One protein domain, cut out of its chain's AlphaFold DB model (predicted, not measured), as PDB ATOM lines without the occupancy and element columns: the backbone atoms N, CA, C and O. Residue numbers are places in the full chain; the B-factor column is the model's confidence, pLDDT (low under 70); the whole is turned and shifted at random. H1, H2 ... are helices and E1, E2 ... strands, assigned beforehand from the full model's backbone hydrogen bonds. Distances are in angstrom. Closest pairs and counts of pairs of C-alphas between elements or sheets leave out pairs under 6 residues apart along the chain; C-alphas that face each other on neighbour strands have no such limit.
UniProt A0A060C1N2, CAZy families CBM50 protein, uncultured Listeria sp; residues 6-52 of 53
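This is residues 6 to 52 of the 53 residues of the protein "CAZy families CBM50 protein" of uncultured Listeria sp (UniProt A0A060C1N2). With little regular structure, a small three-strand sheet sits at one end and the short helix H1 at the other, joined by loops; the long loop of residues 17 to 35, its C-alphas 3 to 15 A from the mean of all C-alphas, swings out from the sheet around residue 21 and then runs back past the middle to H1. The 47 printed residues hold E1, E2, H1 and E3 in that order, class mixed, 18 residues in named elements. The sheet, E2 - E1 - E3, is antiparallel; the whole is compact, radius of gyration of the C-alphas 10.8 A, spanning 28 by 24 by 19 A.

E1, residues 6 to 9, and E2, residues 13 to 16, form a hairpin at 148 degrees; N 7 and O 15 are 2.9 A apart, within hydrogen-bond range. E3, residues 49 to 51, is antiparallel to E1 at 162 degrees, with N 8 and O 50 at 2.9 A. H1, residues 36 to 42, is not on the sheet, and is apart from E1; every O i to N i+4 pair in it is within hydrogen-bond range. E2, H1 and E3 make a split strand-helix-strand unit, two same-way strands with E1 between them, its crossover right-handed.

E1 begins at C-alpha 6 (20.629, 27.969, -24.392) and measures 9.9 A, E2 10.3 A, H1 9.8 A; E3, 6.7 A, ends at C-alpha 51 (24.377, 26.055, -29.011).

The farthest C-alphas, Glu 37 and Val 52, are 28.6 A apart. The printed part has no cut; the E2 to H1 link is long, and no printed residue is under 70 in pLDDT.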
ATOM      1  N   MET A   6      19.504  27.558 -25.220       97.94
ATOM      2  CA  MET A   6      20.629  27.969 -24.392       97.94
ATOM      3  C   MET A   6      21.899  28.002 -25.228       97.94
ATOM      4  O   MET A   6      22.196  27.065 -25.974       97.94
ATOM      5  N   VAL A   7      22.680  29.066 -25.078       97.56
ATOM      6  CA  VAL A   7      23.959  29.243 -25.765       97.56
ATOM      7  C   VAL A   7      25.067  29.628 -24.807       97.56
ATOM      8  O   VAL A   7      24.825  30.214 -23.756       97.56
ATOM      9  N   PHE A   8      26.299  29.345 -25.213       98.19
ATOM     10  CA  PHE A   8      27.490  29.971 -24.661       98.19
ATOM     11  C   PHE A   8      28.108  30.893 -25.712       98.19
ATOM     12  O   PHE A   8      28.447  30.455 -26.815       98.19
ATOM     13  N   ILE A   9      28.264  32.168 -25.368       97.81
ATOM     14  CA  ILE A   9      28.846  33.204 -26.222       97.81
ATOM     15  C   ILE A   9      30.210  33.568 -25.639       97.81
ATOM     16  O   ILE A   9      30.313  34.027 -24.497       97.81
ATOM     17  N   GLN A  10      31.275  33.371 -26.415       98.06
ATOM     18  CA  GLN A  10      32.630  33.644 -25.946       98.06
ATOM     19  C   GLN A  10      32.786  35.117 -25.532       98.06
ATOM     20  O   GLN A  10      32.561  36.026 -26.326       98.06
ATOM     21  N   GLY A  11      33.198  35.341 -24.281       96.44
ATOM     22  CA  GLY A  11      33.382  36.677 -23.703       96.44
ATOM     23  C   GLY A  11      32.127  37.294 -23.074       96.44
ATOM     24  O   GLY A  11      32.269  38.261 -22.336       96.44
ATOM     25  N   TYR A  12      30.938  36.734 -23.315       97.25
ATOM     26  CA  TYR A  12      29.681  37.173 -22.693       97.25
ATOM     27  C   TYR A  12      29.215  36.184 -21.614       97.25
ATOM     28  O   TYR A  12      28.907  36.581 -20.496       97.25
ATOM     29  N   GLY A  13      29.251  34.880 -21.912       97.88
ATOM     30  CA  GLY A  13      28.839  33.817 -20.995       97.88
ATOM     31  C   GLY A  13      27.657  33.003 -21.517       97.88
ATOM     32  O   GLY A  13      27.418  32.936 -22.725       97.88
ATOM     33  N   TYR A  14      26.951  32.343 -20.599       97.94
ATOM     34  CA  TYR A  14      25.733  31.598 -20.918       97.94
ATOM     35  C   TYR A  14      24.539  32.542 -21.058       97.94
ATOM     36  O   TYR A  14      24.382  33.457 -20.254       97.94
ATOM     37  N   ALA A  15      23.692  32.291 -22.053       97.50
ATOM     38  CA  ALA A  15      22.503  33.088 -22.333       97.50
ATOM     39  C   ALA A  15      21.356  32.222 -22.870       97.50
ATOM     40  O   ALA A  15      21.582  31.127 -23.393       97.50
ATOM     41  N   ILE A  16      20.134  32.745 -22.767       97.81
ATOM     42  CA  ILE A  16      18.928  32.169 -23.363       97.81
ATOM     43  C   ILE A  16      18.494  33.067 -24.520       97.81
ATOM     44  O   ILE A  16      18.490  34.290 -24.394       97.81
ATOM     45  N   ALA A  17      18.137  32.463 -25.651       97.25
ATOM     46  CA  ALA A  17      17.514  33.174 -26.760       97.25
ATOM     47  C   ALA A  17      16.076  33.565 -26.378       97.25
ATOM     48  O   ALA A  17      15.157  32.774 -26.570       97.25
ATOM     49  N   ASP A  18      15.896  34.754 -25.806       97.38
ATOM     50  CA  ASP A  18      14.619  35.190 -25.215       97.38
ATOM     51  C   ASP A  18      13.846  36.212 -26.074       97.38
ATOM     52  O   ASP A  18      12.689  36.508 -25.796       97.38
ATOM     53  N   ASP A  19      14.453  36.724 -27.153       96.88
ATOM     54  CA  ASP A  19      13.828  37.712 -28.043       96.88
ATOM     55  C   ASP A  19      14.248  37.550 -29.520       96.88
ATOM     56  O   ASP A  19      15.239  36.883 -29.844       96.88
ATOM     57  N   ILE A  20      13.477  38.156 -30.428       95.56
ATOM     58  CA  ILE A  20      13.758  38.269 -31.862       95.56
ATOM     59  C   ILE A  20      13.679  39.728 -32.328       95.56
ATOM     60  O   ILE A  20      12.775  40.476 -31.973       95.56
ATOM     61  N   GLY A  21      14.574  40.117 -33.234       94.31
ATOM     62  CA  GLY A  21      14.556  41.433 -33.871       94.31
ATOM     63  C   GLY A  21      14.560  41.315 -35.390       94.31
ATOM     64  O   GLY A  21      15.308  40.517 -35.946       94.31
ATOM     65  N   GLY A  22      13.777  42.144 -36.087       94.88
ATOM     66  CA  GLY A  22      13.697  42.111 -37.558       94.88
ATOM     67  C   GLY A  22      15.035  42.360 -38.269       94.88
ATOM     68  O   GLY A  22      15.247  41.862 -39.371       94.88
ATOM     69  N   SER A  23      15.955  43.082 -37.623       94.12
ATOM     70  CA  SER A  23      17.315  43.325 -38.125       94.12
ATOM     71  C   SER A  23      18.322  42.238 -37.719       94.12
ATOM     72  O   SER A  23      19.411  42.174 -38.288       94.12
ATOM     73  N   VAL A  24      17.978  41.369 -36.763       94.00
ATOM     74  CA  VAL A  24      18.837  40.285 -36.259       94.00
ATOM     75  C   VAL A  24      18.577  39.038 -37.100       94.00
ATOM     76  O   VAL A  24      17.761  38.180 -36.771       94.00
ATOM     77  N   THR A  25      19.243  38.965 -38.252       92.00
ATOM     78  CA  THR A  25      19.044  37.896 -39.241       92.00
ATOM     79  C   THR A  25      20.360  37.210 -39.610       92.00
ATOM     80  O   THR A  25      21.447  37.770 -39.470       92.00
ATOM     81  N   GLY A  26      20.285  35.959 -40.078       92.50
ATOM     82  CA  GLY A  26      21.468  35.187 -40.462       92.50
ATOM     83  C   GLY A  26      22.329  34.771 -39.262       92.50
ATOM     84  O   GLY A  26      21.847  34.090 -38.361       92.50
ATOM     85  N   ARG A  27      23.620  35.129 -39.281       93.44
ATOM     86  CA  ARG A  27      24.604  34.820 -38.221       93.44
ATOM     87  C   ARG A  27      24.867  36.025 -37.309       93.44
ATOM     88  O   ARG A  27      26.005  36.279 -36.932       93.44
ATOM     89  N   VAL A  28      23.815  36.774 -36.999       95.38
ATOM     90  CA  VAL A  28      23.852  37.917 -36.082       95.38
ATOM     91  C   VAL A  28      23.124  37.529 -34.801       95.38
ATOM     92  O   VAL A  28      22.064  36.907 -34.858       95.38
ATOM     93  N   ILE A  29      23.701  37.887 -33.657       95.00
ATOM     94  CA  ILE A  29      23.081  37.777 -32.336       95.00
ATOM     95  C   ILE A  29      23.223  39.140 -31.671       95.00
ATOM     96  O   ILE A  29      24.310  39.717 -31.701       95.00
ATOM     97  N   ASP A  30      22.132  39.632 -31.095       96.56
ATOM     98  CA  ASP A  30      22.144  40.800 -30.220       96.56
ATOM     99  C   ASP A  30      22.199  40.331 -28.762       96.56
ATOM    100  O   ASP A  30      21.553  39.340 -28.408       96.56
ATOM    101  N   VAL A  31      23.005  40.991 -27.932       96.88
ATOM    102  CA  VAL A  31      23.196  40.616 -26.524       96.88
ATOM    103  C   VAL A  31      22.735  41.744 -25.608       96.88
ATOM    104  O   VAL A  31      23.132  42.895 -25.767       96.88
ATOM    105  N   GLY A  32      21.907  41.402 -24.620       96.44
ATOM    106  CA  GLY A  32      21.429  42.356 -23.623       96.44
ATOM    107  C   GLY A  32      22.499  42.673 -22.579       96.44
ATOM    108  O   GLY A  32      23.186  41.778 -22.091       96.44
ATOM    109  N   VAL A  33      22.637  43.940 -22.214       96.75
ATOM    110  CA  VAL A  33      23.504  44.409 -21.121       96.75
ATOM    111  C   VAL A  33      22.776  45.496 -20.335       96.75
ATOM    112  O   VAL A  33      21.840  46.110 -20.847       96.75
ATOM    113  N   ASP A  34      23.206  45.754 -19.102       97.56
ATOM    114  CA  ASP A  34      22.457  46.605 -18.168       97.56
ATOM    115  C   ASP A  34      22.653  48.105 -18.420       97.56
ATOM    116  O   ASP A  34      21.869  48.931 -17.947       97.56
ATOM    117  N   SER A  35      23.714  48.492 -19.135       98.19
ATOM    118  CA  SER A  35      24.021  49.900 -19.382       98.19
ATOM    119  C   SER A  35      24.566  50.174 -20.778       98.19
ATOM    120  O   SER A  35      25.185  49.334 -21.432       98.19
ATOM    121  N   GLN A  36      24.389  51.418 -21.220       98.12
ATOM    122  CA  GLN A  36      24.936  51.889 -22.488       98.12
ATOM    123  C   GLN A  36      26.474  51.821 -22.516       98.12
ATOM    124  O   GLN A  36      27.059  51.523 -23.555       98.12
ATOM    125  N   GLU A  37      27.137  52.069 -21.385       98.44
ATOM    126  CA  GLU A  37      28.593  51.947 -21.288       98.44
ATOM    127  C   GLU A  37      29.044  50.502 -21.527       98.44
ATOM    128  O   GLU A  37      29.964  50.278 -22.311       98.44
ATOM    129  N   GLN A  38      28.358  49.520 -20.934       98.00
ATOM    130  CA  GLN A  38      28.635  48.103 -21.181       98.00
ATOM    131  C   GLN A  38      28.418  47.736 -22.653       98.00
ATOM    132  O   GLN A  38      29.221  46.999 -23.221       98.00
ATOM    133  N   ALA A  39      27.391  48.296 -23.300       97.94
ATOM    134  CA  ALA A  39      27.140  48.069 -24.723       97.94
ATOM    135  C   ALA A  39      28.287  48.609 -25.594       97.94
ATOM    136  O   ALA A  39      28.749  47.927 -26.509       97.94
ATOM    137  N   TYR A  40      28.801  49.803 -25.280       97.88
ATOM    138  CA  TYR A  40      29.968  50.361 -25.969       97.88
ATOM    139  C   TYR A  40      31.255  49.577 -25.692       97.88
ATOM    140  O   TYR A  40      32.065  49.410 -26.601       97.88
ATOM    141  N   GLN A  41      31.447  49.083 -24.466       97.50
ATOM    142  CA  GLN A  41      32.588  48.235 -24.109       97.50
ATOM    143  C   GLN A  41      32.538  46.876 -24.819       97.50
ATOM    144  O   GLN A  41      33.582  46.348 -25.207       97.50
ATOM    145  N   TRP A  42      31.341  46.314 -25.008       97.12
ATOM    146  CA  TRP A  42      31.134  45.091 -25.778       97.12
ATOM    147  C   TRP A  42      31.443  45.310 -27.263       97.12
ATOM    148  O   TRP A  42      32.309  44.630 -27.822       97.12
ATOM    149  N   GLY A  43      30.767  46.289 -27.873       97.19
ATOM    150  CA  GLY A  43      30.895  46.644 -29.284       97.19
ATOM    151  C   GLY A  43      30.426  45.557 -30.262       97.19
ATOM    152  O   GLY A  43      30.106  44.428 -29.898       97.19
ATOM    153  N   ASN A  44      30.415  45.893 -31.553       96.00
ATOM    154  CA  ASN A  44      30.150  44.912 -32.607       96.00
ATOM    155  C   ASN A  44      31.403  44.081 -32.868       96.00
ATOM    156  O   ASN A  44      32.472  44.630 -33.145       96.00
ATOM    157  N   ARG A  45      31.272  42.757 -32.809       96.38
ATOM    158  CA  ARG A  45      32.409  41.852 -32.956       96.38
ATOM    159  C   ARG A  45      31.997  40.464 -33.414       96.38
ATOM    160  O   ARG A  45      30.906  39.994 -33.111       96.38
ATOM    161  N   GLU A  46      32.920  39.792 -34.088       97.81
ATOM    162  CA  GLU A  46      32.799  38.369 -34.377       97.81
ATOM    163  C   GLU A  46      33.271  37.557 -33.171       97.81
ATOM    164  O   GLU A  46      34.365  37.768 -32.641       97.81
ATOM    165  N   VAL A  47      32.427  36.630 -32.724       97.25
ATOM    166  CA  VAL A  47      32.697  35.726 -31.602       97.25
ATOM    167  C   VAL A  47      32.202  34.330 -31.934       97.25
ATOM    168  O   VAL A  47      31.315  34.143 -32.769       97.25
ATOM    169  N   GLN A  48      32.769  33.335 -31.257       98.00
ATOM    170  CA  GLN A  48      32.251  31.978 -31.326       98.00
ATOM    171  C   GLN A  48      31.048  31.825 -30.400       98.00
ATOM    172  O   GLN A  48      31.081  32.234 -29.235       98.00
ATOM    173  N   VAL A  49      30.002  31.205 -30.938       97.25
ATOM    174  CA  VAL A  49      28.760  30.914 -30.230       97.25
ATOM    175  C   VAL A  49      28.492  29.425 -30.333       97.25
ATOM    176  O   VAL A  49      28.516  28.852 -31.423       97.25
ATOM    177  N   TYR A  50      28.224  28.813 -29.190       97.31
ATOM    178  CA  TYR A  50      27.948  27.393 -29.068       97.31
ATOM    179  C   TYR A  50      26.500  27.221 -28.634       97.31
ATOM    180  O   TYR A  50      26.100  27.757 -27.603       97.31
ATOM    181  N   VAL A  51      25.722  26.475 -29.417       96.25
ATOM    182  CA  VAL A  51      24.377  26.055 -29.011       96.25
ATOM    183  C   VAL A  51      24.518  24.901 -28.029       96.25
ATOM    184  O   VAL A  51      25.216  23.930 -28.318       96.25
ATOM    185  N   VAL A  52      23.888  25.035 -26.867       97.19
ATOM    186  CA  VAL A  52      23.980  24.074 -25.765       97.19
ATOM    187  C   VAL A  52      22.739  23.187 -25.709       97.19
ATOM    188  O   VAL A  52      22.881  21.970 -25.615       97.19
TER     189      VAL A  52